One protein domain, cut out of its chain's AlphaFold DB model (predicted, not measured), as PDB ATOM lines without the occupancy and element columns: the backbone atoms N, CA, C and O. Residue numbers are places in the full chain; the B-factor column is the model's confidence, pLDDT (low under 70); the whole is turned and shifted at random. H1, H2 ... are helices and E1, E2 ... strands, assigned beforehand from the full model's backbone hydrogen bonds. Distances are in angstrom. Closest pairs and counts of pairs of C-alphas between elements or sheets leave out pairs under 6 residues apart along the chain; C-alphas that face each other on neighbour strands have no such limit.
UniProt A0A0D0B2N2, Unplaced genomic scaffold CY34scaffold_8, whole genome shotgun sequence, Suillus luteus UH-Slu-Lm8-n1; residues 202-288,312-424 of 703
ATOM      1  N   ALA A 202      37.696  42.601  23.885       95.81
ATOM      2  CA  ALA A 202      37.048  43.238  25.035       95.81
ATOM      3  C   ALA A 202      37.608  42.756  26.388       95.81
ATOM      4  O   ALA A 202      37.767  43.547  27.320       95.81
ATOM      5  N   ILE A 203      37.930  41.464  26.499       95.94
ATOM      6  CA  ILE A 203      38.526  40.866  27.701       95.94
ATOM      7  C   ILE A 203      39.974  41.347  27.847       95.94
ATOM      8  O   ILE A 203      40.362  41.816  28.920       95.94
ATOM      9  N   GLU A 204      40.746  41.294  26.760       95.38
ATOM     10  CA  GLU A 204      42.147  41.720  26.725       95.38
ATOM     11  C   GLU A 204      42.316  43.207  27.063       95.38
ATOM     12  O   GLU A 204      43.230  43.558  27.807       95.38
ATOM     13  N   GLN A 205      41.416  44.086  26.604       96.19
ATOM     14  CA  GLN A 205      41.420  45.509  26.974       96.19
ATOM     15  C   GLN A 205      41.261  45.725  28.485       96.19
ATOM     16  O   GLN A 205      41.978  46.540  29.073       96.19
ATOM     17  N   ILE A 206      40.340  44.996  29.123       96.25
ATOM     18  CA  ILE A 206      40.106  45.082  30.572       96.25
ATOM     19  C   ILE A 206      41.334  44.566  31.328       96.25
ATOM     20  O   ILE A 206      41.833  45.254  32.218       96.25
ATOM     21  N   GLU A 207      41.840  43.388  30.963       94.88
ATOM     22  CA  GLU A 207      42.983  42.748  31.627       94.88
ATOM     23  C   GLU A 207      44.281  43.569  31.433       94.88
ATOM     24  O   GLU A 207      45.013  43.793  32.401       94.88
ATOM     25  N   THR A 208      44.506  44.146  30.246       94.69
ATOM     26  CA  THR A 208      45.638  45.049  29.947       94.69
ATOM     27  C   THR A 208      45.555  46.355  30.736       94.69
ATOM     28  O   THR A 208      46.522  46.738  31.396       94.69
ATOM     29  N   CYS A 209      44.397  47.029  30.733       95.00
ATOM     30  CA  CYS A 209      44.207  48.261  31.503       95.00
ATOM     31  C   CYS A 209      44.379  48.015  33.010       95.00
ATOM     32  O   CYS A 209      44.904  48.874  33.724       95.00
ATOM     33  N   TYR A 210      43.960  46.844  33.497       92.56
ATOM     34  CA  TYR A 210      44.156  46.442  34.884       92.56
ATOM     35  C   TYR A 210      45.645  46.252  35.205       92.56
ATOM     36  O   TYR A 210      46.135  46.810  36.189       92.56
ATOM     37  N   ALA A 211      46.381  45.523  34.360       91.50
ATOM     38  CA  ALA A 211      47.818  45.317  34.519       91.50
ATOM     39  C   ALA A 211      48.594  46.648  34.533       91.50
ATOM     40  O   ALA A 211      49.405  46.865  35.434       91.50
ATOM     41  N   GLU A 212      48.291  47.558  33.601       92.94
ATOM     42  CA  GLU A 212      48.909  48.886  33.490       92.94
ATOM     43  C   GLU A 212      48.644  49.764  34.728       92.94
ATOM     44  O   GLU A 212      49.576  50.297  35.332       92.94
ATOM     45  N   TRP A 213      47.381  49.912  35.149       92.94
ATOM     46  CA  TRP A 213      47.017  50.883  36.193       92.94
ATOM     47  C   TRP A 213      47.177  50.368  37.621       92.94
ATOM     48  O   TRP A 213      47.349  51.169  38.550       92.94
ATOM     49  N   ARG A 214      47.132  49.044  37.807       89.88
ATOM     50  CA  ARG A 214      47.220  48.365  39.109       89.88
ATOM     51  C   ARG A 214      48.501  47.543  39.271       89.88
ATOM     52  O   ARG A 214      48.642  46.834  40.267       89.88
ATOM     53  N   GLY A 215      49.444  47.656  38.334       83.81
ATOM     54  CA  GLY A 215      50.784  47.064  38.424       83.81
ATOM     55  C   GLY A 215      50.791  45.535  38.494       83.81
ATOM     56  O   GLY A 215      51.657  44.970  39.150       83.81
ATOM     57  N   GLY A 216      49.785  44.873  37.910       77.69
ATOM     58  CA  GLY A 216      49.610  43.411  37.963       77.69
ATOM     59  C   GLY A 216      49.295  42.823  39.351       77.69
ATOM     60  O   GLY A 216      49.201  41.608  39.489       77.69
ATOM     61  N   SER A 217      49.114  43.667  40.374       71.44
ATOM     62  CA  SER A 217      48.993  43.273  41.791       71.44
ATOM     63  C   SER A 217      47.789  42.386  42.111       71.44
ATOM     64  O   SER A 217      47.798  41.615  43.066       71.44
ATOM     65  N   ILE A 218      46.716  42.590  41.354       77.50
ATOM     66  CA  ILE A 218      45.386  42.004  41.511       77.50
ATOM     67  C   ILE A 218      44.934  41.642  40.085       77.50
ATOM     68  O   ILE A 218      45.368  42.285  39.128       77.50
ATOM     69  N   ALA A 219      44.085  40.630  39.929       87.06
ATOM     70  CA  ALA A 219      43.512  40.246  38.638       87.06
ATOM     71  C   ALA A 219      41.989  40.479  38.629       87.06
ATOM     72  O   ALA A 219      41.355  40.313  39.676       87.06
ATOM     73  N   PRO A 220      41.376  40.816  37.478       93.19
ATOM     74  CA  PRO A 220      39.921  40.849  37.346       93.19
ATOM     75  C   PRO A 220      39.303  39.490  37.702       93.19
ATOM     76  O   PRO A 220      39.727  38.452  37.190       93.19
ATOM     77  N   HIS A 221      38.302  39.475  38.588       95.00
ATOM     78  CA  HIS A 221      37.722  38.229  39.081       95.00
ATOM     79  C   HIS A 221      36.434  37.880  38.325       95.00
ATOM     80  O   HIS A 221      35.393  38.515  38.504       95.00
ATOM     81  N   TRP A 222      36.520  36.860  37.472       96.38
ATOM     82  CA  TRP A 222      35.421  36.366  36.644       96.38
ATOM     83  C   TRP A 222      34.678  35.215  37.337       96.38
ATOM     84  O   TRP A 222      35.297  34.225  37.727       96.38
ATOM     85  N   VAL A 223      33.353  35.321  37.459       96.56
ATOM     86  CA  VAL A 223      32.493  34.338  38.139       96.56
ATOM     87  C   VAL A 223      31.415  33.818  37.194       96.56
ATOM     88  O   VAL A 223      30.640  34.589  36.632       96.56
ATOM     89  N   ALA A 224      31.317  32.494  37.061       96.31
ATOM     90  CA  ALA A 224      30.236  31.849  36.325       96.31
ATOM     91  C   ALA A 224      28.897  31.978  37.068       96.31
ATOM     92  O   ALA A 224      28.772  31.600  38.236       96.31
ATOM     93  N   LEU A 225      27.880  32.479  36.367       96.69
ATOM     94  CA  LEU A 225      26.502  32.538  36.837       96.69
ATOM     95  C   LEU A 225      25.720  31.398  36.182       96.69
ATOM     96  O   LEU A 225      25.525  31.378  34.969       96.69
ATOM     97  N   LEU A 226      25.273  30.439  36.990       94.12
ATOM     98  CA  LEU A 226      24.517  29.274  36.534       94.12
ATOM     99  C   LEU A 226      23.101  29.355  37.101       94.12
ATOM    100  O   LEU A 226      22.915  29.283  38.318       94.12
ATOM    101  N   GLU A 227      22.099  29.504  36.234       89.50
ATOM    102  CA  GLU A 227      20.699  29.567  36.652       89.50
ATOM    103  C   GLU A 227      19.992  28.219  36.420       89.50
ATOM    104  O   GLU A 227      19.509  27.948  35.322       89.50
ATOM    105  N   PRO A 228      19.836  27.365  37.453       84.00
ATOM    106  CA  PRO A 228      19.361  25.985  37.283       84.00
ATOM    107  C   PRO A 228      17.890  25.860  36.848       84.00
ATOM    108  O   PRO A 228      17.380  24.748  36.734       84.00
ATOM    109  N   LYS A 229      17.177  26.978  36.664       86.56
ATOM    110  CA  LYS A 229      15.759  27.020  36.278       86.56
ATOM    111  C   LYS A 229      15.527  27.247  34.785       86.56
ATOM    112  O   LYS A 229      14.450  26.905  34.310       86.56
ATOM    113  N   VAL A 230      16.486  27.847  34.079       78.75
ATOM    114  CA  VAL A 230      16.307  28.338  32.696       78.75
ATOM    115  C   VAL A 230      16.935  27.378  31.667       78.75
ATOM    116  O   VAL A 230      16.827  27.571  30.461       78.75
ATOM    117  N   GLY A 231      17.509  26.266  32.138       83.38
ATOM    118  CA  GLY A 231      18.145  25.233  31.321       83.38
ATOM    119  C   GLY A 231      19.658  25.253  31.498       83.38
ATOM    120  O   GLY A 231      20.157  25.548  32.581       83.38
ATOM    121  N   HIS A 232      20.395  24.939  30.432       85.25
ATOM    122  CA  HIS A 232      21.859  25.024  30.405       85.25
ATOM    123  C   HIS A 232      22.370  26.426  30.038       85.25
ATOM    124  O   HIS A 232      23.480  26.555  29.524       85.25
ATOM    125  N   THR A 233      21.575  27.471  30.287       93.94
ATOM    126  CA  THR A 233      22.006  28.843  30.032       93.94
ATOM    127  C   THR A 233      22.992  29.319  31.095       93.94
ATOM    128  O   THR A 233      22.928  28.952  32.274       93.94
ATOM    129  N   GLN A 234      23.945  30.127  30.651       95.31
ATOM    130  CA  GLN A 234      25.078  30.603  31.426       95.31
ATOM    131  C   GLN A 234      25.103  32.131  31.375       95.31
ATOM    132  O   GLN A 234      24.725  32.743  30.376       95.31
ATOM    133  N   GLY A 235      25.541  32.740  32.468       96.94
ATOM    134  CA  GLY A 235      25.915  34.147  32.556       96.94
ATOM    135  C   GLY A 235      27.323  34.271  33.138       96.94
ATOM    136  O   GLY A 235      27.902  33.296  33.631       96.94
ATOM    137  N   CYS A 236      27.877  35.475  33.123       97.88
ATOM    138  CA  CYS A 236      29.150  35.781  33.764       97.88
ATOM    139  C   CYS A 236      29.015  37.074  34.573       97.88
ATOM    140  O   CYS A 236      28.294  37.986  34.170       97.88
ATOM    141  N   ALA A 237      29.705  37.142  35.708       98.12
ATOM    142  CA  ALA A 237      29.928  38.372  36.450       98.12
ATOM    143  C   ALA A 237      31.423  38.696  36.488       98.12
ATOM    144  O   ALA A 237      32.252  37.827  36.756       98.12
ATOM    145  N   LEU A 238      31.751  39.965  36.278       98.06
ATOM    146  CA  LEU A 238      33.087  40.525  36.410       98.06
ATOM    147  C   LEU A 238      33.138  41.371  37.684       98.06
ATOM    148  O   LEU A 238      32.503  42.426  37.755       98.06
ATOM    149  N   ARG A 239      33.903  40.931  38.686       97.12
ATOM    150  CA  ARG A 239      34.209  41.723  39.882       97.12
ATOM    151  C   ARG A 239      35.534  42.457  39.688       97.12
ATOM    152  O   ARG A 239      36.588  41.836  39.564       97.12
ATOM    153  N   ILE A 240      35.461  43.785  39.710       96.12
ATOM    154  CA  ILE A 240      36.611  44.686  39.764       96.12
ATOM    155  C   ILE A 240      36.736  45.198  41.198       96.12
ATOM    156  O   ILE A 240      35.883  45.942  41.681       96.12
ATOM    157  N   GLU A 241      37.799  44.775  41.873       93.81
ATOM    158  CA  GLU A 241      38.107  45.089  43.268       93.81
ATOM    159  C   GLU A 241      39.393  45.920  43.310       93.81
ATOM    160  O   GLU A 241      40.486  45.406  43.088       93.81
ATOM    161  N   LEU A 242      39.258  47.228  43.542       91.44
ATOM    162  CA  LEU A 242      40.390  48.167  43.602       91.44
ATOM    163  C   LEU A 242      40.936  48.305  45.031       91.44
ATOM    164  O   LEU A 242      42.081  48.703  45.241       91.44
ATOM    165  N   SER A 243      40.079  47.994  45.999       88.50
ATOM    166  CA  SER A 243      40.314  47.910  47.435       88.50
ATOM    167  C   SER A 243      39.173  47.083  48.058       88.50
ATOM    168  O   SER A 243      38.156  46.875  47.387       88.50
ATOM    169  N   PRO A 244      39.261  46.676  49.341       86.69
ATOM    170  CA  PRO A 244      38.180  45.948  50.015       86.69
ATOM    171  C   PRO A 244      36.827  46.682  50.033       86.69
ATOM    172  O   PRO A 244      35.791  46.046  50.209       86.69
ATOM    173  N   HIS A 245      36.833  48.009  49.854       87.88
ATOM    174  CA  HIS A 245      35.646  48.870  49.929       87.88
ATOM    175  C   HIS A 245      35.268  49.528  48.596       87.88
ATOM    176  O   HIS A 245      34.184  50.097  48.479       87.88
ATOM    177  N   VAL A 246      36.132  49.440  47.580       92.19
ATOM    178  CA  VAL A 246      35.898  49.942  46.219       92.19
ATOM    179  C   VAL A 246      35.793  48.746  45.277       92.19
ATOM    180  O   VAL A 246      36.738  48.356  44.586       92.19
ATOM    181  N   ILE A 247      34.595  48.163  45.274       94.69
ATOM    182  CA  ILE A 247      34.219  47.004  44.463       94.69
ATOM    183  C   ILE A 247      33.085  47.411  43.522       94.69
ATOM    184  O   ILE A 247      32.039  47.879  43.978       94.69
ATOM    185  N   LYS A 248      33.255  47.169  42.219       96.75
ATOM    186  CA  LYS A 248      32.172  47.237  41.226       96.75
ATOM    187  C   LYS A 248      32.018  45.878  40.552       96.75
ATOM    188  O   LYS A 248      33.003  45.205  40.244       96.75
ATOM    189  N   VAL A 249      30.769  45.467  40.360       98.00
ATOM    190  CA  VAL A 249      30.409  44.211  39.703       98.00
ATOM    191  C   VAL A 249      29.647  44.549  38.434       98.00
ATOM    192  O   VAL A 249      28.695  45.326  38.476       98.00
ATOM    193  N   TYR A 250      30.065  43.940  37.335       98.25
ATOM    194  CA  TYR A 250      29.391  43.954  36.041       98.25
ATOM    195  C   TYR A 250      28.863  42.547  35.764       98.25
ATOM    196  O   TYR A 250      29.400  41.580  36.313       98.25
ATOM    197  N   ALA A 251      27.816  42.404  34.956       98.06
ATOM    198  CA  ALA A 251      27.268  41.089  34.637       98.06
ATOM    199  C   ALA A 251      26.551  41.043  33.290       98.06
ATOM    200  O   ALA A 251      25.829  41.970  32.926       98.06
ATOM    201  N   SER A 252      26.677  39.907  32.608       97.31
ATOM    202  CA  SER A 252      25.838  39.547  31.467       97.31
ATOM    203  C   SER A 252      24.523  38.881  31.907       97.31
ATOM    204  O   SER A 252      24.319  38.530  33.076       97.31
ATOM    205  N   ASP A 253      23.586  38.739  30.969       95.62
ATOM    206  CA  ASP A 253      22.336  38.000  31.167       95.62
ATOM    207  C   ASP A 253      22.576  36.479  31.242       95.62
ATOM    208  O   ASP A 253      23.518  35.954  30.655       95.62
ATOM    209  N   THR A 254      21.707  35.730  31.927       95.81
ATOM    210  CA  THR A 254      21.770  34.255  32.024       95.81
ATOM    211  C   THR A 254      21.145  33.561  30.805       95.81
ATOM    212  O   THR A 254      20.304  32.672  30.947       95.81
ATOM    213  N   ILE A 255      21.532  33.979  29.594       95.50
ATOM    214  CA  ILE A 255      20.924  33.547  28.316       95.50
ATOM    215  C   ILE A 255      21.895  32.871  27.333       95.50
ATOM    216  O   ILE A 255      21.451  32.389  26.294       95.50
ATOM    217  N   TYR A 256      23.195  32.831  27.629       96.38
ATOM    218  CA  TYR A 256      24.221  32.314  26.713       96.38
ATOM    219  C   TYR A 256      24.358  30.795  26.817       96.38
ATOM    220  O   TYR A 256      24.050  30.215  27.858       96.38
ATOM    221  N   ASN A 257      24.839  30.131  25.765       95.00
ATOM    222  CA  ASN A 257      24.975  28.671  25.774       95.00
ATOM    223  C   ASN A 257      26.288  28.227  26.429       95.00
ATOM    224  O   ASN A 257      26.342  27.174  27.070       95.00
ATOM    225  N   THR A 258      27.341  29.036  26.293       95.38
ATOM    226  CA  THR A 258      28.671  28.756  26.845       95.38
ATOM    227  C   THR A 258      29.143  29.842  27.813       95.38
ATOM    228  O   THR A 258      28.753  31.007  27.732       95.38
ATOM    229  N   TYR A 259      30.025  29.464  28.743       95.00
ATOM    230  CA  TYR A 259      30.654  30.411  29.667       95.00
ATOM    231  C   TYR A 259      31.500  31.466  28.940       95.00
ATOM    232  O   TYR A 259      31.546  32.612  29.375       95.00
ATOM    233  N   ASN A 260      32.143  31.098  27.826       95.69
ATOM    234  CA  ASN A 260      32.996  32.013  27.067       95.69
ATOM    235  C   ASN A 260      32.165  33.102  26.369       95.69
ATOM    236  O   ASN A 260      32.497  34.274  26.521       95.69
ATOM    237  N   GLU A 261      31.046  32.748  25.720       95.94
ATOM    238  CA  GLU A 261      30.058  33.725  25.217       95.94
ATOM    239  C   GLU A 261      29.616  34.686  26.331       95.94
ATOM    240  O   GLU A 261      29.659  35.905  26.173       95.94
ATOM    241  N   ALA A 262      29.249  34.137  27.496       96.75
ATOM    242  CA  ALA A 262      28.809  34.933  28.634       96.75
ATOM    243  C   ALA A 262      29.911  35.855  29.189       96.75
ATOM    244  O   ALA A 262      29.596  36.960  29.642       96.75
ATOM    245  N   LYS A 263      31.182  35.415  29.171       97.06
ATOM    246  CA  LYS A 263      32.362  36.191  29.594       97.06
ATOM    247  C   LYS A 263      32.623  37.350  28.630       97.06
ATOM    248  O   LYS A 263      32.787  38.474  29.098       97.06
ATOM    249  N   VAL A 264      32.597  37.100  27.317       96.81
ATOM    250  CA  VAL A 264      32.749  38.137  26.277       96.81
ATOM    251  C   VAL A 264      31.636  39.178  26.401       96.81
ATOM    252  O   VAL A 264      31.929  40.357  26.572       96.81
ATOM    253  N   ALA A 265      30.370  38.756  26.460       97.00
ATOM    254  CA  ALA A 265      29.248  39.681  26.621       97.00
ATOM    255  C   ALA A 265      29.302  40.482  27.939       97.00
ATOM    256  O   ALA A 265      28.897  41.643  27.991       97.00
ATOM    257  N   CYS A 266      29.830  39.890  29.019       97.88
ATOM    258  CA  CYS A 266      30.065  40.608  30.274       97.88
ATOM    259  C   CYS A 266      31.198  41.641  30.146       97.88
ATOM    260  O   CYS A 266      31.121  42.698  30.771       97.88
ATOM    261  N   ALA A 267      32.238  41.356  29.355       97.69
ATOM    262  CA  ALA A 267      33.313  42.301  29.061       97.69
ATOM    263  C   ALA A 267      32.797  43.492  28.239       97.69
ATOM    264  O   ALA A 267      33.043  44.638  28.606       97.69
ATOM    265  N   GLU A 268      32.014  43.236  27.185       96.88
ATOM    266  CA  GLU A 268      31.374  44.277  26.369       96.88
ATOM    267  C   GLU A 268      30.464  45.187  27.210       96.88
ATOM    268  O   GLU A 268      30.610  46.411  27.176       96.88
ATOM    269  N   ALA A 269      29.580  44.603  28.030       96.19
ATOM    270  CA  ALA A 269      28.718  45.362  28.939       96.19
ATOM    271  C   ALA A 269      29.535  46.220  29.924       96.19
ATOM    272  O   ALA A 269      29.243  47.402  30.118       96.19
ATOM    273  N   ALA A 270      30.611  45.660  30.488       97.19
ATOM    274  CA  ALA A 270      31.497  46.385  31.390       97.19
ATOM    275  C   ALA A 270      32.210  47.564  30.703       97.19
ATOM    276  O   ALA A 270      32.327  48.638  31.300       97.19
ATOM    277  N   LEU A 271      32.649  47.405  29.446       97.12
ATOM    278  CA  LEU A 271      33.217  48.494  28.641       97.12
ATOM    279  C   LEU A 271      32.191  49.608  28.394       97.12
ATOM    280  O   LEU A 271      32.514  50.775  28.620       97.12
ATOM    281  N   CYS A 272      30.950  49.270  28.029       95.94
ATOM    282  CA  CYS A 272      29.867  50.248  27.871       95.94
ATOM    283  C   CYS A 272      29.548  51.020  29.166       95.94
ATOM    284  O   CYS A 272      29.166  52.187  29.108       95.94
ATOM    285  N   GLU A 273      29.740  50.404  30.333       96.31
ATOM    286  CA  GLU A 273      29.572  51.022  31.657       96.31
ATOM    287  C   GLU A 273      30.856  51.666  32.233       96.31
ATOM    288  O   GLU A 273      30.956  51.908  33.448       96.31
ATOM    289  N   GLY A 274      31.864  51.913  31.392       96.69
ATOM    290  CA  GLY A 274      33.085  52.623  31.777       96.69
ATOM    291  C   GLY A 274      33.975  51.852  32.757       96.69
ATOM    292  O   GLY A 274      34.540  52.441  33.679       96.69
ATOM    293  N   VAL A 275      34.110  50.526  32.607       97.31
ATOM    294  CA  VAL A 275      35.022  49.724  33.451       97.31
ATOM    295  C   VAL A 275      36.471  50.180  33.384       97.31
ATOM    296  O   VAL A 275      37.149  50.144  34.405       97.31
ATOM    297  N   LEU A 276      36.930  50.685  32.237       96.94
ATOM    298  CA  LEU A 276      38.278  51.236  32.115       96.94
ATOM    299  C   LEU A 276      38.441  52.475  33.007       96.94
ATOM    300  O   LEU A 276      39.400  52.552  33.768       96.94
ATOM    301  N   ASP A 277      37.481  53.399  33.004       96.12
ATOM    302  CA  ASP A 277      37.531  54.598  33.851       96.12
ATOM    303  C   ASP A 277      37.426  54.247  35.338       96.12
ATOM    304  O   ASP A 277      38.126  54.832  36.166       96.12
ATOM    305  N   PHE A 278      36.633  53.230  35.689       95.75
ATOM    306  CA  PHE A 278      36.609  52.695  37.049       95.75
ATOM    307  C   PHE A 278      37.961  52.066  37.438       95.75
ATOM    308  O   PHE A 278      38.506  52.408  38.485       95.75
ATOM    309  N   ILE A 279      38.566  51.234  36.583       95.19
ATOM    310  CA  ILE A 279      39.905  50.654  36.805       95.19
ATOM    311  C   ILE A 279      40.971  51.744  36.959       95.19
ATOM    312  O   ILE A 279      41.892  51.569  37.756       95.19
ATOM    313  N   LYS A 280      40.850  52.876  36.264       93.50
ATOM    314  CA  LYS A 280      41.803  53.991  36.354       93.50
ATOM    315  C   LYS A 280      41.588  54.854  37.600       93.50
ATOM    316  O   LYS A 280      42.547  55.147  38.312       93.50
ATOM    317  N   HIS A 281      40.337  55.213  37.895       92.62
ATOM    318  CA  HIS A 281      39.995  56.326  38.792       92.62
ATOM    319  C   HIS A 281      39.052  55.977  39.953       92.62
ATOM    320  O   HIS A 281      38.873  56.801  40.847       92.62
ATOM    321  N   GLY A 282      38.478  54.771  39.998       89.69
ATOM    322  CA  GLY A 282      37.408  54.400  40.938       89.69
ATOM    323  C   GLY A 282      37.760  54.510  42.428       89.69
ATOM    324  O   GLY A 282      36.869  54.703  43.249       89.69
ATOM    325  N   ASN A 283      39.045  54.442  42.785       87.69
ATOM    326  CA  ASN A 283      39.556  54.652  44.146       87.69
ATOM    327  C   ASN A 283      40.199  56.046  44.354       87.69
ATOM    328  O   ASN A 283      41.056  56.207  45.219       87.69
ATOM    329  N   GLY A 284      39.861  57.045  43.530       85.94
ATOM    330  CA  GLY A 284      40.460  58.387  43.580       85.94
ATOM    331  C   GLY A 284      41.890  58.474  43.027       85.94
ATOM    332  O   GLY A 284      42.586  59.470  43.227       85.94
ATOM    333  N   GLN A 285      42.369  57.427  42.352       86.44
ATOM    334  CA  GLN A 285      43.716  57.378  41.793       86.44
ATOM    335  C   GLN A 285      43.808  58.190  40.486       86.44
ATOM    336  O   GLN A 285      43.068  57.970  39.531       86.44
ATOM    337  N   VAL A 286      44.746  59.140  40.437       88.12
ATOM    338  CA  VAL A 286      44.920  60.083  39.307       88.12
ATOM    339  C   VAL A 286      46.066  59.725  38.352       88.12
ATOM    340  O   VAL A 286      46.239  60.375  37.325       88.12
ATOM    341  N   ARG A 287      46.884  58.725  38.692       89.31
ATOM    342  CA  ARG A 287      48.028  58.237  37.901       89.31
ATOM    343  C   ARG A 287      48.138  56.717  38.054       89.31
ATOM    344  O   ARG A 287      47.768  56.234  39.125       89.31
ATOM    345  N   PRO A 288      48.664  55.969  37.068       89.50
ATOM    346  CA  PRO A 288      48.975  54.550  37.235       89.50
ATOM    347  C   PRO A 288      49.785  54.298  38.509       89.50
ATOM    348  O   PRO A 288      50.592  55.144  38.913       89.50
ATOM    349  N   PRO A 312      34.779  29.077  56.747       91.81
ATOM    350  CA  PRO A 312      33.383  29.450  56.569       91.81
ATOM    351  C   PRO A 312      33.054  30.741  57.319       91.81
ATOM    352  O   PRO A 312      33.374  30.886  58.500       91.81
ATOM    353  N   LEU A 313      32.407  31.675  56.631       93.44
ATOM    354  CA  LEU A 313      32.079  32.990  57.163       93.44
ATOM    355  C   LEU A 313      30.659  32.985  57.741       93.44
ATOM    356  O   LEU A 313      29.718  32.486  57.118       93.44
ATOM    357  N   THR A 314      30.497  33.539  58.942       95.56
ATOM    358  CA  THR A 314      29.169  33.745  59.536       95.56
ATOM    359  C   THR A 314      28.550  35.040  59.007       95.56
ATOM    360  O   THR A 314      29.264  35.982  58.665       95.56
ATOM    361  N   LEU A 315      27.215  35.114  58.964       96.19
ATOM    362  CA  LEU A 315      26.518  36.331  58.534       96.19
ATOM    363  C   LEU A 315      26.874  37.550  59.405       96.19
ATOM    364  O   LEU A 315      27.041  38.645  58.872       96.19
ATOM    365  N   GLN A 316      27.042  37.351  60.716       95.06
ATOM    366  CA  GLN A 316      27.431  38.415  61.645       95.06
ATOM    367  C   GLN A 316      28.863  38.903  61.376       95.06
ATOM    368  O   GLN A 316      29.062  40.096  61.188       95.06
ATOM    369  N   ALA A 317      29.839  37.996  61.240       92.62
ATOM    370  CA  ALA A 317      31.218  38.380  60.918       92.62
ATOM    371  C   ALA A 317      31.320  39.113  59.567       92.62
ATOM    372  O   ALA A 317      32.094  40.057  59.431       92.62
ATOM    373  N   PHE A 318      30.501  38.730  58.578       95.12
ATOM    374  CA  PHE A 318      30.382  39.495  57.336       95.12
ATOM    375  C   PHE A 318      29.804  40.898  57.585       95.12
ATOM    376  O   PHE A 318      30.399  41.882  57.159       95.12
ATOM    377  N   TYR A 319      28.686  41.009  58.307       94.94
ATOM    378  CA  TYR A 319      28.048  42.290  58.637       94.94
ATOM    379  C   TYR A 319      28.972  43.253  59.399       94.94
ATOM    380  O   TYR A 319      28.968  44.450  59.118       94.94
ATOM    381  N   ASP A 320      29.793  42.740  60.315       91.81
ATOM    382  CA  ASP A 320      30.760  43.534  61.077       91.81
ATOM    383  C   ASP A 320      31.982  43.978  60.261       91.81
ATOM    384  O   ASP A 320      32.556  45.028  60.559       91.81
ATOM    385  N   SER A 321      32.328  43.249  59.193       92.94
ATOM    386  CA  SER A 321      33.400  43.632  58.262       92.94
ATOM    387  C   SER A 321      33.035  44.803  57.334       92.94
ATOM    388  O   SER A 321      33.935  45.495  56.844       92.94
ATOM    389  N   LEU A 322      31.738  45.050  57.105       93.81
ATOM    390  CA  LEU A 322      31.249  46.099  56.202       93.81
ATOM    391  C   LEU A 322      31.529  47.518  56.746       93.81
ATOM    392  O   LEU A 322      31.551  47.716  57.963       93.81
ATOM    393  N   PRO A 323      31.703  48.529  55.871       90.62
ATOM    394  CA  PRO A 323      31.841  49.930  56.272       90.62
ATOM    395  C   PRO A 323      30.696  50.446  57.154       90.62
ATOM    396  O   PRO A 323      29.527  50.380  56.771       90.62
ATOM    397  N   ARG A 324      31.045  51.022  58.311       91.12
ATOM    398  CA  ARG A 324      30.119  51.672  59.252       91.12
ATOM    399  C   ARG A 324      30.429  53.176  59.422       91.12
ATOM    400  O   ARG A 324      31.608  53.514  59.471       91.12
ATOM    401  N   PRO A 325      29.428  54.062  59.598       88.62
ATOM    402  CA  PRO A 325      27.999  53.779  59.539       88.62
ATOM    403  C   PRO A 325      27.570  53.342  58.137       88.62
ATOM    404  O   PRO A 325      28.201  53.665  57.132       88.62
ATOM    405  N   PHE A 326      26.483  52.579  58.089       90.44
ATOM    406  CA  PHE A 326      25.798  52.312  56.832       90.44
ATOM    407  C   PHE A 326      25.176  53.625  56.315       90.44
ATOM    408  O   PHE A 326      24.788  54.462  57.134       90.44
ATOM    409  N   PRO A 327      24.996  53.794  54.990       88.94
ATOM    410  CA  PRO A 327      24.260  54.933  54.427       88.94
ATOM    411  C   PRO A 327      22.812  55.050  54.935       88.94
ATOM    412  O   PRO A 327      22.188  56.099  54.805       88.94
ATOM    413  N   GLU A 328      22.268  53.968  55.497       87.56
ATOM    414  CA  GLU A 328      20.969  53.922  56.162       87.56
ATOM    415  C   GLU A 328      21.162  53.466  57.614       87.56
ATOM    416  O   GLU A 328      21.858  52.488  57.886       87.56
ATOM    417  N   SER A 329      20.549  54.173  58.566       86.62
ATOM    418  CA  SER A 329      20.608  53.816  59.984       86.62
ATOM    419  C   SER A 329      19.744  52.587  60.269       86.62
ATOM    420  O   SER A 329      18.517  52.652  60.164       86.62
ATOM    421  N   PHE A 330      20.370  51.485  60.677       84.44
ATOM    422  CA  PHE A 330      19.677  50.276  61.116       84.44
ATOM    423  C   PHE A 330      19.676  50.202  62.645       84.44
ATOM    424  O   PHE A 330      20.725  50.324  63.273       84.44
ATOM    425  N   GLU A 331      18.501  50.001  63.245       78.06
ATOM    426  CA  GLU A 331      18.341  49.931  64.708       78.06
ATOM    427  C   GLU A 331      18.890  48.619  65.304       78.06
ATOM    428  O   GLU A 331      19.266  48.572  66.475       78.06
ATOM    429  N   SER A 332      18.968  47.556  64.492       80.19
ATOM    430  CA  SER A 332      19.504  46.252  64.898       80.19
ATOM    431  C   SER A 332      21.033  46.236  64.946       80.19
ATOM    432  O   SER A 332      21.702  46.729  64.035       80.19
ATOM    433  N   LYS A 333      21.583  45.567  65.967       81.69
ATOM    434  CA  LYS A 333      23.008  45.195  66.044       81.69
ATOM    435  C   LYS A 333      23.304  43.812  65.445       81.69
ATOM    436  O   LYS A 333      24.456  43.551  65.103       81.69
ATOM    437  N   ASP A 334      22.296  42.947  65.318       92.31
ATOM    438  CA  ASP A 334      22.415  41.592  64.767       92.31
ATOM    439  C   ASP A 334      21.980  41.568  63.288       92.31
ATOM    440  O   ASP A 334      20.900  42.042  62.906       92.31
ATOM    441  N   ALA A 335      22.835  40.988  62.448       93.38
ATOM    442  CA  ALA A 335      22.619  40.807  61.018       93.38
ATOM    443  C   ALA A 335      21.414  39.905  60.684       93.38
ATOM    444  O   ALA A 335      20.774  40.079  59.643       93.38
ATOM    445  N   ASN A 336      21.097  38.942  61.557       93.00
ATOM    446  CA  ASN A 336      19.964  38.028  61.421       93.00
ATOM    447  C   ASN A 336      18.639  38.739  61.730       93.00
ATOM    448  O   ASN A 336      17.676  38.589  60.977       93.00
ATOM    449  N   GLU A 337      18.601  39.534  62.806       94.25
ATOM    450  CA  GLU A 337      17.406  40.280  63.233       94.25
ATOM    451  C   GLU A 337      17.010  41.366  62.224       94.25
ATOM    452  O   GLU A 337      15.825  41.608  62.007       94.25
ATOM    453  N   PHE A 338      17.989  41.980  61.549       94.38
ATOM    454  CA  PHE A 338      17.732  43.020  60.550       94.38
ATOM    455  C   PHE A 338      16.941  42.521  59.322       94.38
ATOM    456  O   PHE A 338      16.213  43.291  58.695       94.38
ATOM    457  N   GLY A 339      17.063  41.240  58.950       95.81
ATOM    458  CA  GLY A 339      16.257  40.660  57.869       95.81
ATOM    459  C   GLY A 339      16.467  41.311  56.492       95.81
ATOM    460  O   GLY A 339      15.500  41.497  55.746       95.81
ATOM    461  N   ALA A 340      17.718  41.635  56.130       96.81
ATOM    462  CA  ALA A 340      18.081  42.423  54.939       96.81
ATOM    463  C   ALA A 340      17.324  42.081  53.629       96.81
ATOM    464  O   ALA A 340      16.897  43.016  52.944       96.81
ATOM    465  N   PRO A 341      17.068  40.804  53.260       97.88
ATOM    466  CA  PRO A 341      16.300  40.486  52.051       97.88
ATOM    467  C   PRO A 341      14.834  40.953  52.092       97.88
ATOM    468  O   PRO A 341      14.267  41.302  51.056       97.88
ATOM    469  N   GLY A 342      14.207  40.963  53.275       97.44
ATOM    470  CA  GLY A 342      12.846  41.471  53.475       97.44
ATOM    471  C   GLY A 342      12.791  42.997  53.415       97.44
ATOM    472  O   GLY A 342      11.891  43.560  52.786       97.44
ATOM    473  N   TYR A 343      13.800  43.660  53.986       96.88
ATOM    474  CA  TYR A 343      13.971  45.108  53.889       96.88
ATOM    475  C   TYR A 343      14.179  45.558  52.432       96.88
ATOM    476  O   TYR A 343      13.408  46.375  51.928       96.88
ATOM    477  N   MET A 344      15.111  44.935  51.698       97.56
ATOM    478  CA  MET A 344      15.309  45.215  50.267       97.56
ATOM    479  C   MET A 344      14.054  44.956  49.429       97.56
ATOM    480  O   MET A 344      13.714  45.770  48.573       97.56
ATOM    481  N   ASN A 345      13.313  43.871  49.684       98.00
ATOM    482  CA  ASN A 345      12.036  43.654  49.001       98.00
ATOM    483  C   ASN A 345      11.040  44.793  49.285       98.00
ATOM    484  O   ASN A 345      10.360  45.244  48.370       98.00
ATOM    485  N   THR A 346      10.981  45.294  50.521       97.88
ATOM    486  CA  THR A 346      10.111  46.421  50.903       97.88
ATOM    487  C   THR A 346      10.489  47.699  50.150       97.88
ATOM    488  O   THR A 346       9.606  48.385  49.637       97.88
ATOM    489  N   LEU A 347      11.787  47.980  49.990       97.81
ATOM    490  CA  LEU A 347      12.275  49.089  49.168       97.81
ATOM    491  C   LEU A 347      11.865  48.946  47.692       97.81
ATOM    492  O   LEU A 347      11.349  49.904  47.121       97.81
ATOM    493  N   VAL A 348      11.974  47.748  47.103       97.75
ATOM    494  CA  VAL A 348      11.459  47.467  45.746       97.75
ATOM    495  C   VAL A 348       9.938  47.675  45.673       97.75
ATOM    496  O   VAL A 348       9.452  48.303  44.736       97.75
ATOM    497  N   GLN A 349       9.162  47.232  46.672       97.12
ATOM    498  CA  GLN A 349       7.706  47.457  46.693       97.12
ATOM    499  C   GLN A 349       7.319  48.944  46.849       97.12
ATOM    500  O   GLN A 349       6.244  49.357  46.396       97.12
ATOM    501  N   ASN A 350       8.180  49.754  47.470       97.00
ATOM    502  CA  ASN A 350       8.016  51.205  47.559       97.00
ATOM    503  C   ASN A 350       8.392  51.902  46.243       97.00
ATOM    504  O   ASN A 350       7.684  52.816  45.834       97.00
ATOM    505  N   ALA A 351       9.408  51.403  45.535       97.50
ATOM    506  CA  ALA A 351       9.824  51.855  44.203       97.50
ATOM    507  C   ALA A 351       8.922  51.361  43.044       97.50
ATOM    508  O   ALA A 351       9.282  51.511  41.872       97.50
ATOM    509  N   ARG A 352       7.750  50.781  43.351       97.38
ATOM    510  CA  ARG A 352       6.801  50.259  42.354       97.38
ATOM    511  C   ARG A 352       6.425  51.292  41.307       97.38
ATOM    512  O   ARG A 352       6.067  52.413  41.655       97.38
ATOM    513  N   GLY A 353       6.408  50.876  40.044       96.62
ATOM    514  CA  GLY A 353       6.291  51.776  38.892       96.62
ATOM    515  C   GLY A 353       7.645  52.063  38.237       96.62
ATOM    516  O   GLY A 353       7.698  52.432  37.069       96.62
ATOM    517  N   GLY A 354       8.745  51.820  38.957       97.25
ATOM    518  CA  GLY A 354      10.106  51.976  38.453       97.25
ATOM    519  C   GLY A 354      10.595  50.835  37.560       97.25
ATOM    520  O   GLY A 354      11.718  50.933  37.070       97.25
ATOM    521  N   LYS A 355       9.801  49.766  37.355       97.44
ATOM    522  CA  LYS A 355      10.175  48.541  36.614       97.44
ATOM    523  C   LYS A 355      11.395  47.823  37.207       97.44
ATOM    524  O   LYS A 355      12.113  47.118  36.496       97.44
ATOM    525  N   LEU A 356      11.607  48.002  38.512       97.50
ATOM    526  CA  LEU A 356      12.754  47.490  39.251       97.50
ATOM    527  C   LEU A 356      12.545  46.019  39.628       97.50
ATOM    528  O   LEU A 356      11.600  45.661  40.330       97.50
ATOM    529  N   THR A 357      13.462  45.163  39.193       97.19
ATOM    530  CA  THR A 357      13.471  43.724  39.466       97.19
ATOM    531  C   THR A 357      14.721  43.317  40.240       97.19
ATOM    532  O   THR A 357      15.793  43.885  40.057       97.19
ATOM    533  N   MET A 358      14.575  42.345  41.143       97.81
ATOM    534  CA  MET A 358      15.644  41.874  42.025       97.81
ATOM    535  C   MET A 358      15.862  40.370  41.833       97.81
ATOM    536  O   MET A 358      15.037  39.557  42.260       97.81
ATOM    537  N   THR A 359      16.987  40.015  41.217       97.31
ATOM    538  CA  THR A 359      17.343  38.641  40.840       97.31
ATOM    539  C   THR A 359      18.502  38.146  41.700       97.31
ATOM    540  O   THR A 359      19.481  38.862  41.903       97.31
ATOM    541  N   PHE A 360      18.389  36.916  42.211       97.62
ATOM    542  CA  PHE A 360      19.411  36.269  43.036       97.62
ATOM    543  C   PHE A 360      19.889  34.983  42.366       97.62
ATOM    544  O   PHE A 360      19.080  34.085  42.126       97.62
ATOM    545  N   ILE A 361      21.195  34.872  42.141       97.38
ATOM    546  CA  ILE A 361      21.849  33.676  41.601       97.38
ATOM    547  C   ILE A 361      22.821  33.171  42.670       97.38
ATOM    548  O   ILE A 361      23.582  33.947  43.245       97.38
ATOM    549  N   PHE A 362      22.770  31.880  42.994       97.00
ATOM    550  CA  PHE A 362      23.687  31.287  43.970       97.00
ATOM    551  C   PHE A 362      24.958  30.818  43.269       97.00
ATOM    552  O   PHE A 362      24.882  30.089  42.283       97.00
ATOM    553  N   THR A 363      26.110  31.213  43.800       96.12
ATOM    554  CA  THR A 363      27.430  30.866  43.265       96.12
ATOM    555  C   THR A 363      28.116  29.817  44.142       96.12
ATOM    556  O   THR A 363      27.791  29.647  45.323       96.12
ATOM    557  N   SER A 364      29.054  29.078  43.552       93.00
ATOM    558  CA  SER A 364      29.933  28.122  44.230       93.00
ATOM    559  C   SER A 364      31.263  28.072  43.480       93.00
ATOM    560  O   SER A 364      31.286  28.143  42.255       93.00
ATOM    561  N   ASP A 365      32.354  27.959  44.227       87.62
ATOM    562  CA  ASP A 365      33.744  27.807  43.778       87.62
ATOM    563  C   ASP A 365      34.145  26.333  43.573       87.62
ATOM    564  O   ASP A 365      35.288  26.035  43.239       87.62
ATOM    565  N   GLY A 366      33.212  25.401  43.791       86.00
ATOM    566  CA  GLY A 366      33.486  23.968  43.860       86.00
ATOM    567  C   GLY A 366      33.725  23.450  45.281       86.00
ATOM    568  O   GLY A 366      33.737  22.232  45.461       86.00
ATOM    569  N   THR A 367      33.829  24.317  46.297       87.62
ATOM    570  CA  THR A 367      33.884  23.895  47.702       87.62
ATOM    571  C   THR A 367      32.502  23.373  48.131       87.62
ATOM    572  O   THR A 367      31.531  24.139  48.178       87.62
ATOM    573  N   PRO A 368      32.351  22.070  48.444       89.00
ATOM    574  CA  PRO A 368      31.047  21.496  48.747       89.00
ATOM    575  C   PRO A 368      30.494  22.046  50.067       89.00
ATOM    576  O   PRO A 368      31.174  22.064  51.089       89.00
ATOM    577  N   GLY A 369      29.227  22.463  50.051       91.94
ATOM    578  CA  GLY A 369      28.527  22.973  51.236       91.94
ATOM    579  C   GLY A 369      28.743  24.459  51.541       91.94
ATOM    580  O   GLY A 369      28.105  24.962  52.464       91.94
ATOM    581  N   LEU A 370      29.568  25.176  50.767       95.38
ATOM    582  CA  LEU A 370      29.642  26.637  50.828       95.38
ATOM    583  C   LEU A 370      28.860  27.285  49.681       95.38
ATOM    584  O   LEU A 370      28.709  26.738  48.583       95.38
ATOM    585  N   HIS A 371      28.299  28.456  49.967       96.56
ATOM    586  CA  HIS A 371      27.392  29.173  49.084       96.56
ATOM    587  C   HIS A 371      27.752  30.648  49.022       96.56
ATOM    588  O   HIS A 371      27.954  31.290  50.053       96.56
ATOM    589  N   GLY A 372      27.813  31.171  47.802       97.19
ATOM    590  CA  GLY A 372      27.905  32.596  47.513       97.19
ATOM    591  C   GLY A 372      26.588  33.076  46.923       97.19
ATOM    592  O   GLY A 372      25.688  32.278  46.627       97.19
ATOM    593  N   CYS A 373      26.439  34.385  46.768       98.19
ATOM    594  CA  CYS A 373      25.244  34.940  46.150       98.19
ATOM    595  C   CYS A 373      25.580  36.178  45.328       98.19
ATOM    596  O   CYS A 373      26.201  37.122  45.811       98.19
ATOM    597  N   PHE A 374      25.131  36.150  44.081       98.25
ATOM    598  CA  PHE A 374      25.067  37.279  43.177       98.25
ATOM    599  C   PHE A 374      23.659  37.880  43.230       98.25
ATOM    600  O   PHE A 374      22.658  37.157  43.196       98.25
ATOM    601  N   LEU A 375      23.590  39.203  43.309       98.44
ATOM    602  CA  LEU A 375      22.375  40.004  43.369       98.44
ATOM    603  C   LEU A 375      22.409  41.028  42.238       98.44
ATOM    604  O   LEU A 375      23.288  41.888  42.212       98.44
ATOM    605  N   ARG A 376      21.418  40.972  41.347       97.81
ATOM    606  CA  ARG A 376      21.201  41.970  40.296       97.81
ATOM    607  C   ARG A 376      19.925  42.751  40.570       97.81
ATOM    608  O   ARG A 376      18.849  42.170  40.714       97.81
ATOM    609  N   LEU A 377      20.067  44.067  40.645       98.19
ATOM    610  CA  LEU A 377      18.983  45.038  40.642       98.19
ATOM    611  C   LEU A 377      18.860  45.571  39.220       98.19
ATOM    612  O   LEU A 377      19.740  46.290  38.763       98.19
ATOM    613  N   GLU A 378      17.810  45.192  38.513       97.25
ATOM    614  CA  GLU A 378      17.637  45.471  37.088       97.25
ATOM    615  C   GLU A 378      16.459  46.420  36.870       97.25
ATOM    616  O   GLU A 378      15.376  46.223  37.421       97.25
ATOM    617  N   ARG A 379      16.667  47.430  36.036       96.12
ATOM    618  CA  ARG A 379      15.678  48.390  35.552       96.12
ATOM    619  C   ARG A 379      15.814  48.442  34.020       96.12
ATOM    620  O   ARG A 379      16.863  48.070  33.495       96.12
ATOM    621  N   PRO A 380      14.813  48.895  33.248       93.94
ATOM    622  CA  PRO A 380      15.078  49.299  31.871       93.94
ATOM    623  C   PRO A 380      16.235  50.308  31.832       93.94
ATOM    624  O   PRO A 380      16.312  51.173  32.698       93.94
ATOM    625  N   THR A 381      17.119  50.150  30.846       91.62
ATOM    626  CA  THR A 381      18.359  50.920  30.602       91.62
ATOM    627  C   THR A 381      19.490  50.835  31.636       91.62
ATOM    628  O   THR A 381      20.607  51.184  31.274       91.62
ATOM    629  N   GLU A 382      19.277  50.382  32.875       95.00
ATOM    630  CA  GLU A 382      20.344  50.310  33.892       95.00
ATOM    631  C   GLU A 382      20.224  49.091  34.819       95.00
ATOM    632  O   GLU A 382      19.130  48.616  35.131       95.00
ATOM    633  N   TYR A 383      21.352  48.602  35.335       97.00
ATOM    634  CA  TYR A 383      21.355  47.637  36.432       97.00
ATOM    635  C   TYR A 383      22.452  47.960  37.453       97.00
ATOM    636  O   TYR A 383      23.365  48.741  37.201       97.00
ATOM    637  N   ARG A 384      22.347  47.360  38.639       97.62
ATOM    638  CA  ARG A 384      23.413  47.315  39.644       97.62
ATOM    639  C   ARG A 384      23.615  45.874  40.076       97.62
ATOM    640  O   ARG A 384      22.637  45.190  40.383       97.62
ATOM    641  N   ALA A 385      24.861  45.423  40.110       98.06
ATOM    642  CA  ALA A 385      25.214  44.086  40.557       98.06
ATOM    643  C   ALA A 385      26.055  44.120  41.839       98.06
ATOM    644  O   ALA A 385      26.844  45.037  42.071       98.06
ATOM    645  N   TYR A 386      25.875  43.093  42.663       98.38
ATOM    646  CA  TYR A 386      26.586  42.861  43.916       98.38
ATOM    647  C   TYR A 386      26.882  41.365  44.031       98.38
ATOM    648  O   TYR A 386      26.089  40.543  43.565       98.38
ATOM    649  N   ILE A 387      28.013  40.993  44.627       97.94
ATOM    650  CA  ILE A 387      28.406  39.590  44.756       97.94
ATOM    651  C   ILE A 387      29.179  39.347  46.049       97.94
ATOM    652  O   ILE A 387      30.129  40.068  46.363       97.94
ATOM    653  N   VAL A 388      28.785  38.293  46.766       97.31
ATOM    654  CA  VAL A 388      29.547  37.741  47.891       97.31
ATOM    655  C   VAL A 388      30.109  36.373  47.533       97.31
ATOM    656  O   VAL A 388      29.430  35.547  46.911       97.31
ATOM    657  N   ASP A 389      31.347  36.143  47.961       95.75
ATOM    658  CA  ASP A 389      32.083  34.906  47.719       95.75
ATOM    659  C   ASP A 389      31.420  33.685  48.377       95.75
ATOM    660  O   ASP A 389      30.709  33.823  49.382       95.75
ATOM    661  N   PRO A 390      31.659  32.471  47.845       96.00
ATOM    662  CA  PRO A 390      31.099  31.236  48.372       96.00
ATOM    663  C   PRO A 390      31.745  30.803  49.687       96.00
ATOM    664  O   PRO A 390      32.513  29.855  49.759       96.00
ATOM    665  N   ARG A 391      31.390  31.514  50.761       95.69
ATOM    666  CA  ARG A 391      31.924  31.314  52.113       95.69
ATOM    667  C   ARG A 391      30.868  30.951  53.152       95.69
ATOM    668  O   ARG A 391      31.226  30.607  54.276       95.69
ATOM    669  N   PHE A 392      29.580  31.011  52.815       97.00
ATOM    670  CA  PHE A 392      28.496  30.820  53.780       97.00
ATOM    671  C   PHE A 392      27.979  29.372  53.766       97.00
ATOM    672  O   PHE A 392      27.576  28.895  52.704       97.00
ATOM    673  N   PRO A 393      27.875  28.681  54.920       96.44
ATOM    674  CA  PRO A 393      27.294  27.331  54.999       96.44
ATOM    675  C   PRO A 393      25.806  27.236  54.619       96.44
ATOM    676  O   PRO A 393      25.259  26.145  54.483       96.44
ATOM    677  N   LYS A 394      25.107  28.373  54.506       97.38
ATOM    678  CA  LYS A 394      23.676  28.442  54.187       97.38
ATOM    679  C   LYS A 394      23.430  29.427  53.051       97.38
ATOM    680  O   LYS A 394      23.903  30.560  53.078       97.38
ATOM    681  N   ARG A 395      22.577  29.032  52.101       97.12
ATOM    682  CA  ARG A 395      22.100  29.917  51.021       97.12
ATOM    683  C   ARG A 395      21.342  31.140  51.546       97.12
ATOM    684  O   ARG A 395      21.425  32.203  50.945       97.12
ATOM    685  N   ALA A 396      20.613  30.999  52.655       97.81
ATOM    686  CA  ALA A 396      19.915  32.118  53.292       97.81
ATOM    687  C   ALA A 396      20.904  33.191  53.779       97.81
ATOM    688  O   ALA A 396      20.719  34.367  53.478       97.81
ATOM    689  N   ASP A 397      21.985  32.769  54.436       97.88
ATOM    690  CA  ASP A 397      23.041  33.640  54.952       97.88
ATOM    691  C   ASP A 397      23.792  34.321  53.793       97.88
ATOM    692  O   ASP A 397      23.925  35.540  53.801       97.88
ATOM    693  N   ALA A 398      24.162  33.587  52.733       98.06
ATOM    694  CA  ALA A 398      24.756  34.173  51.519       98.06
ATOM    695  C   ALA A 398      23.849  35.241  50.876       98.06
ATOM    696  O   ALA A 398      24.308  36.304  50.454       98.06
ATOM    697  N   LYS A 399      22.539  34.972  50.825       98.19
ATOM    698  CA  LYS A 399      21.537  35.907  50.303       98.19
ATOM    699  C   LYS A 399      21.388  37.151  51.185       98.19
ATOM    700  O   LYS A 399      21.239  38.252  50.665       98.19
ATOM    701  N   ALA A 400      21.422  36.992  52.507       98.12
ATOM    702  CA  ALA A 400      21.390  38.112  53.441       98.12
ATOM    703  C   ALA A 400      22.675  38.951  53.359       98.12
ATOM    704  O   ALA A 400      22.588  40.176  53.330       98.12
ATOM    705  N   ALA A 401      23.838  38.309  53.229       97.94
ATOM    706  CA  ALA A 401      25.130  38.966  53.074       97.94
ATOM    707  C   ALA A 401      25.181  39.855  51.820       97.94
ATOM    708  O   ALA A 401      25.505  41.034  51.932       97.94
ATOM    709  N   VAL A 402      24.771  39.359  50.645       98.25
ATOM    710  CA  VAL A 402      24.765  40.202  49.434       98.25
ATOM    711  C   VAL A 402      23.750  41.354  49.517       98.25
ATOM    712  O   VAL A 402      24.018  42.445  49.019       98.25
ATOM    713  N   CYS A 403      22.624  41.174  50.222       98.25
ATOM    714  CA  CYS A 403      21.713  42.281  50.532       98.25
ATOM    715  C   CYS A 403      22.359  43.333  51.452       98.25
ATOM    716  O   CYS A 403      22.227  44.528  51.199       98.25
ATOM    717  N   LEU A 404      23.078  42.913  52.500       97.19
ATOM    718  CA  LEU A 404      23.804  43.818  53.399       97.19
ATOM    719  C   LEU A 404      24.906  44.590  52.661       97.19
ATOM    720  O   LEU A 404      25.003  45.803  52.825       97.19
ATOM    721  N   GLN A 405      25.670  43.913  51.799       96.88
ATOM    722  CA  GLN A 405      26.697  44.524  50.951       96.88
ATOM    723  C   GLN A 405      26.095  45.590  50.021       96.88
ATOM    724  O   GLN A 405      26.586  46.719  49.956       96.88
ATOM    725  N   ALA A 406      24.982  45.264  49.352       97.12
ATOM    726  CA  ALA A 406      24.264  46.204  48.496       97.12
ATOM    727  C   ALA A 406      23.795  47.446  49.274       97.12
ATOM    728  O   ALA A 406      23.945  48.570  48.793       97.12
ATOM    729  N   LEU A 407      23.282  47.264  50.496       96.62
ATOM    730  CA  LEU A 407      22.861  48.362  51.370       96.62
ATOM    731  C   LEU A 407      24.043  49.222  51.852       96.62
ATOM    732  O   LEU A 407      23.945  50.448  51.778       96.62
ATOM    733  N   SER A 408      25.184  48.633  52.242       94.56
ATOM    734  CA  SER A 408      26.409  49.408  52.539       94.56
ATOM    735  C   SER A 408      26.923  50.195  51.329       94.56
ATOM    736  O   SER A 408      27.501  51.264  51.493       94.56
ATOM    737  N   HIS A 409      26.660  49.710  50.111       94.19
ATOM    738  CA  HIS A 409      26.992  50.378  48.848       94.19
ATOM    739  C   HIS A 409      25.851  51.294  48.339       94.19
ATOM    740  O   HIS A 409      25.791  51.629  47.155       94.19
ATOM    741  N   GLY A 410      24.914  51.693  49.209       94.88
ATOM    742  CA  GLY A 410      23.896  52.703  48.900       94.88
ATOM    743  C   GLY A 410      22.746  52.238  47.996       94.88
ATOM    744  O   GLY A 410      22.020  53.078  47.461       94.88
ATOM    745  N   ALA A 411      22.526  50.926  47.829       96.94
ATOM    746  CA  ALA A 411      21.388  50.415  47.055       96.94
ATOM    747  C   ALA A 411      20.032  50.919  47.584       96.94
ATOM    748  O   ALA A 411      19.105  51.107  46.798       96.94
ATOM    749  N   GLY A 412      19.922  51.180  48.893       96.81
ATOM    750  CA  GLY A 412      18.698  51.692  49.505       96.81
ATOM    751  C   GLY A 412      18.332  53.113  49.063       96.81
ATOM    752  O   GLY A 412      17.202  53.344  48.627       96.81
ATOM    753  N   GLU A 413      19.293  54.047  49.036       96.31
ATOM    754  CA  GLU A 413      19.061  55.402  48.504       96.31
ATOM    755  C   GLU A 413      18.750  55.376  47.003       96.31
ATOM    756  O   GLU A 413      17.869  56.103  46.547       96.31
ATOM    757  N   TYR A 414      19.402  54.496  46.236       97.50
ATOM    758  CA  TYR A 414      19.085  54.294  44.820       97.50
ATOM    759  C   TYR A 414      17.620  53.864  44.617       97.50
ATOM    760  O   TYR A 414      16.891  54.503  43.856       97.50
ATOM    761  N   MET A 415      17.136  52.864  45.364       97.94
ATOM    762  CA  MET A 415      15.725  52.451  45.309       97.94
ATOM    763  C   MET A 415      14.766  53.564  45.756       97.94
ATOM    764  O   MET A 415      13.732  53.781  45.121       97.94
ATOM    765  N   ARG A 416      15.105  54.304  46.820       97.62
ATOM    766  CA  ARG A 416      14.294  55.436  47.301       97.62
ATOM    767  C   ARG A 416      14.265  56.589  46.291       97.62
ATOM    768  O   ARG A 416      13.225  57.224  46.143       97.62
ATOM    769  N   THR A 417      15.345  56.813  45.546       97.50
ATOM    770  CA  THR A 417      15.413  57.791  44.448       97.50
ATOM    771  C   THR A 417      14.505  57.394  43.282       97.50
ATOM    772  O   THR A 417      13.746  58.234  42.802       97.50
ATOM    773  N   ILE A 418      14.479  56.111  42.894       97.62
ATOM    774  CA  ILE A 418      13.511  55.594  41.907       97.62
ATOM    775  C   ILE A 418      12.072  55.809  42.399       97.62
ATOM    776  O   ILE A 418      11.247  56.330  41.652       97.62
ATOM    777  N   GLY A 419      11.773  55.472  43.659       97.31
ATOM    778  CA  GLY A 419      10.446  55.687  44.251       97.31
ATOM    779  C   GLY A 419       9.998  57.151  44.196       97.31
ATOM    780  O   GLY A 419       8.919  57.437  43.679       97.31
ATOM    781  N   LYS A 420      10.861  58.086  44.621       97.75
ATOM    782  CA  LYS A 420      10.623  59.540  44.512       97.75
ATOM    783  C   LYS A 420      10.351  59.964  43.061       97.75
ATOM    784  O   LYS A 420       9.414  60.718  42.815       97.75
ATOM    785  N   ALA A 421      11.129  59.463  42.097       97.38
ATOM    786  CA  ALA A 421      10.965  59.789  40.678       97.38
ATOM    787  C   ALA A 421       9.646  59.256  40.083       97.38
ATOM    788  O   ALA A 421       9.054  59.911  39.228       97.38
ATOM    789  N   VAL A 422       9.153  58.099  40.540       97.38
ATOM    790  CA  VAL A 422       7.829  57.580  40.152       97.38
ATOM    791  C   VAL A 422       6.710  58.407  40.786       97.38
ATOM    792  O   VAL A 422       5.750  58.764  40.104       97.38
ATOM    793  N   GLU A 423       6.819  58.743  42.073       96.88
ATOM    794  CA  GLU A 423       5.804  59.539  42.778       96.88
ATOM    795  C   GLU A 423       5.703  60.973  42.233       96.88
ATOM    796  O   GLU A 423       4.601  61.514  42.137       96.88
ATOM    797  N   ALA A 424       6.815  61.551  41.765       97.69
ATOM    798  CA  ALA A 424       6.839  62.853  41.101       97.69
ATOM    799  C   ALA A 424       6.009  62.904  39.799       97.69
ATOM    800  O   ALA A 424       5.498  63.968  39.455       97.69
TER     801      ALA A 424
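This is residues 202 to 288 and 312 to 424 of the 703 residues of an uncharacterized protein of Suillus luteus UH-Slu-Lm8-n1 (UniProt A0A0D0B2N2). Two three-stranded sheets, E1 E2 E3 and E4 E5 E6, form a sandwich at the core, face to face with strands crossed at 82 degrees and best planes 32 degrees apart. Helices cover both outer sides: H2 and H3 over the first sheet with H1 packed on them, and H7 over the second with H4 and H6 packed on it, H5 on H4 and H8 on H6. The printed part has 200 residues, with eight named helices and six named strands in the order H1 E1 E2 E3 H2 H3 H4 H5 H6 E4 E5 E6 H7 H8. Both sheets are antiparallel, the class is mixed, and the whole is compact, with a radius of gyration of the C-alphas of 17.0 A and spans of 44 by 40 by 34 A.

Look first at E4, residues 357 to 363, E5, 371 to 379, and E6, 382 to 392, a meander, each strand the antiparallel neighbour of the one before; N 359 and O 376, 2.9 A, and N 375 and O 386, 2.8 A, are within hydrogen-bond range. H7, residues 395 to 408, is on this sheet, making two layers, at a height of 7.4 A; its closest C-alphas to E5 are Ala 398 and Gly 372, 5.3 A. H7 touches H4, residues 315 to 321, closest C-alphas Asp 397 and Leu 315, 5.7 A, and with residues 399 to 404 alone H6, residues 340 to 350, closest Ala 400 and Ala 340, 5.6 A. H5, residues 335 to 338, touches H4, closest C-alphas Ala 335 and Gln 316, 5.4 A. H8, residues 411 to 424, touches H6 at a shallow tilt of 14 degrees, closest C-alphas Gly 419 and Asn 350, 6.1 A. Across the sandwich find the meander E1, residues 221 to 226, E2, 234 to 243, and E3, 246 to 251, with N 223 and O 237, 2.8 A, and N 240 and O 248, 2.9 A; the closest C-alphas of E3 and E6 are Val 249 and Ala 385, 5.3 A. H2, residues 259 to 272, and H3, 275 to 281, are on the same face of it, again two layers, at heights of 8.2 A and 9.7 A. H1, residues 202 to 214, touches H3 at a shallow tilt of 10 degrees, closest C-alphas Trp 213 and Lys 280, 6.1 A, and with residues 202 to 206 alone H2, closest Ala 202 and Ala 267, 5.6 A. Every O i to N i+4 pair is within hydrogen-bond range in H1, H2, H3, H4, H6, H7 and H8; H5 is too short for one, and its single O i to N i+3 pair is not within range.

Find C-alpha 202 at (37.048, 43.238, 25.035), where H1 begins its 18.1 A. E6, 29.0 A long, bends by 54 degrees at residue 389; E2 measures 28.1 A and E5 26.3 A. H2 measures 19.9 A, H7 20.0 A and H8 20.0 A, ending at C-alpha 424, (6.839, 62.853, 41.101).

The C-alphas farthest apart are those of Pro 368 and Ala 424, 48.5 A. Residues 289 to 311 are not printed, and C-alphas 288 and 312 are 35.3 A apart across the cut. Of the links printed whole, H4 to H5 is long, with 13 residues. Mean pLDDT of the printed part is 94.2, and no printed residue is under 70.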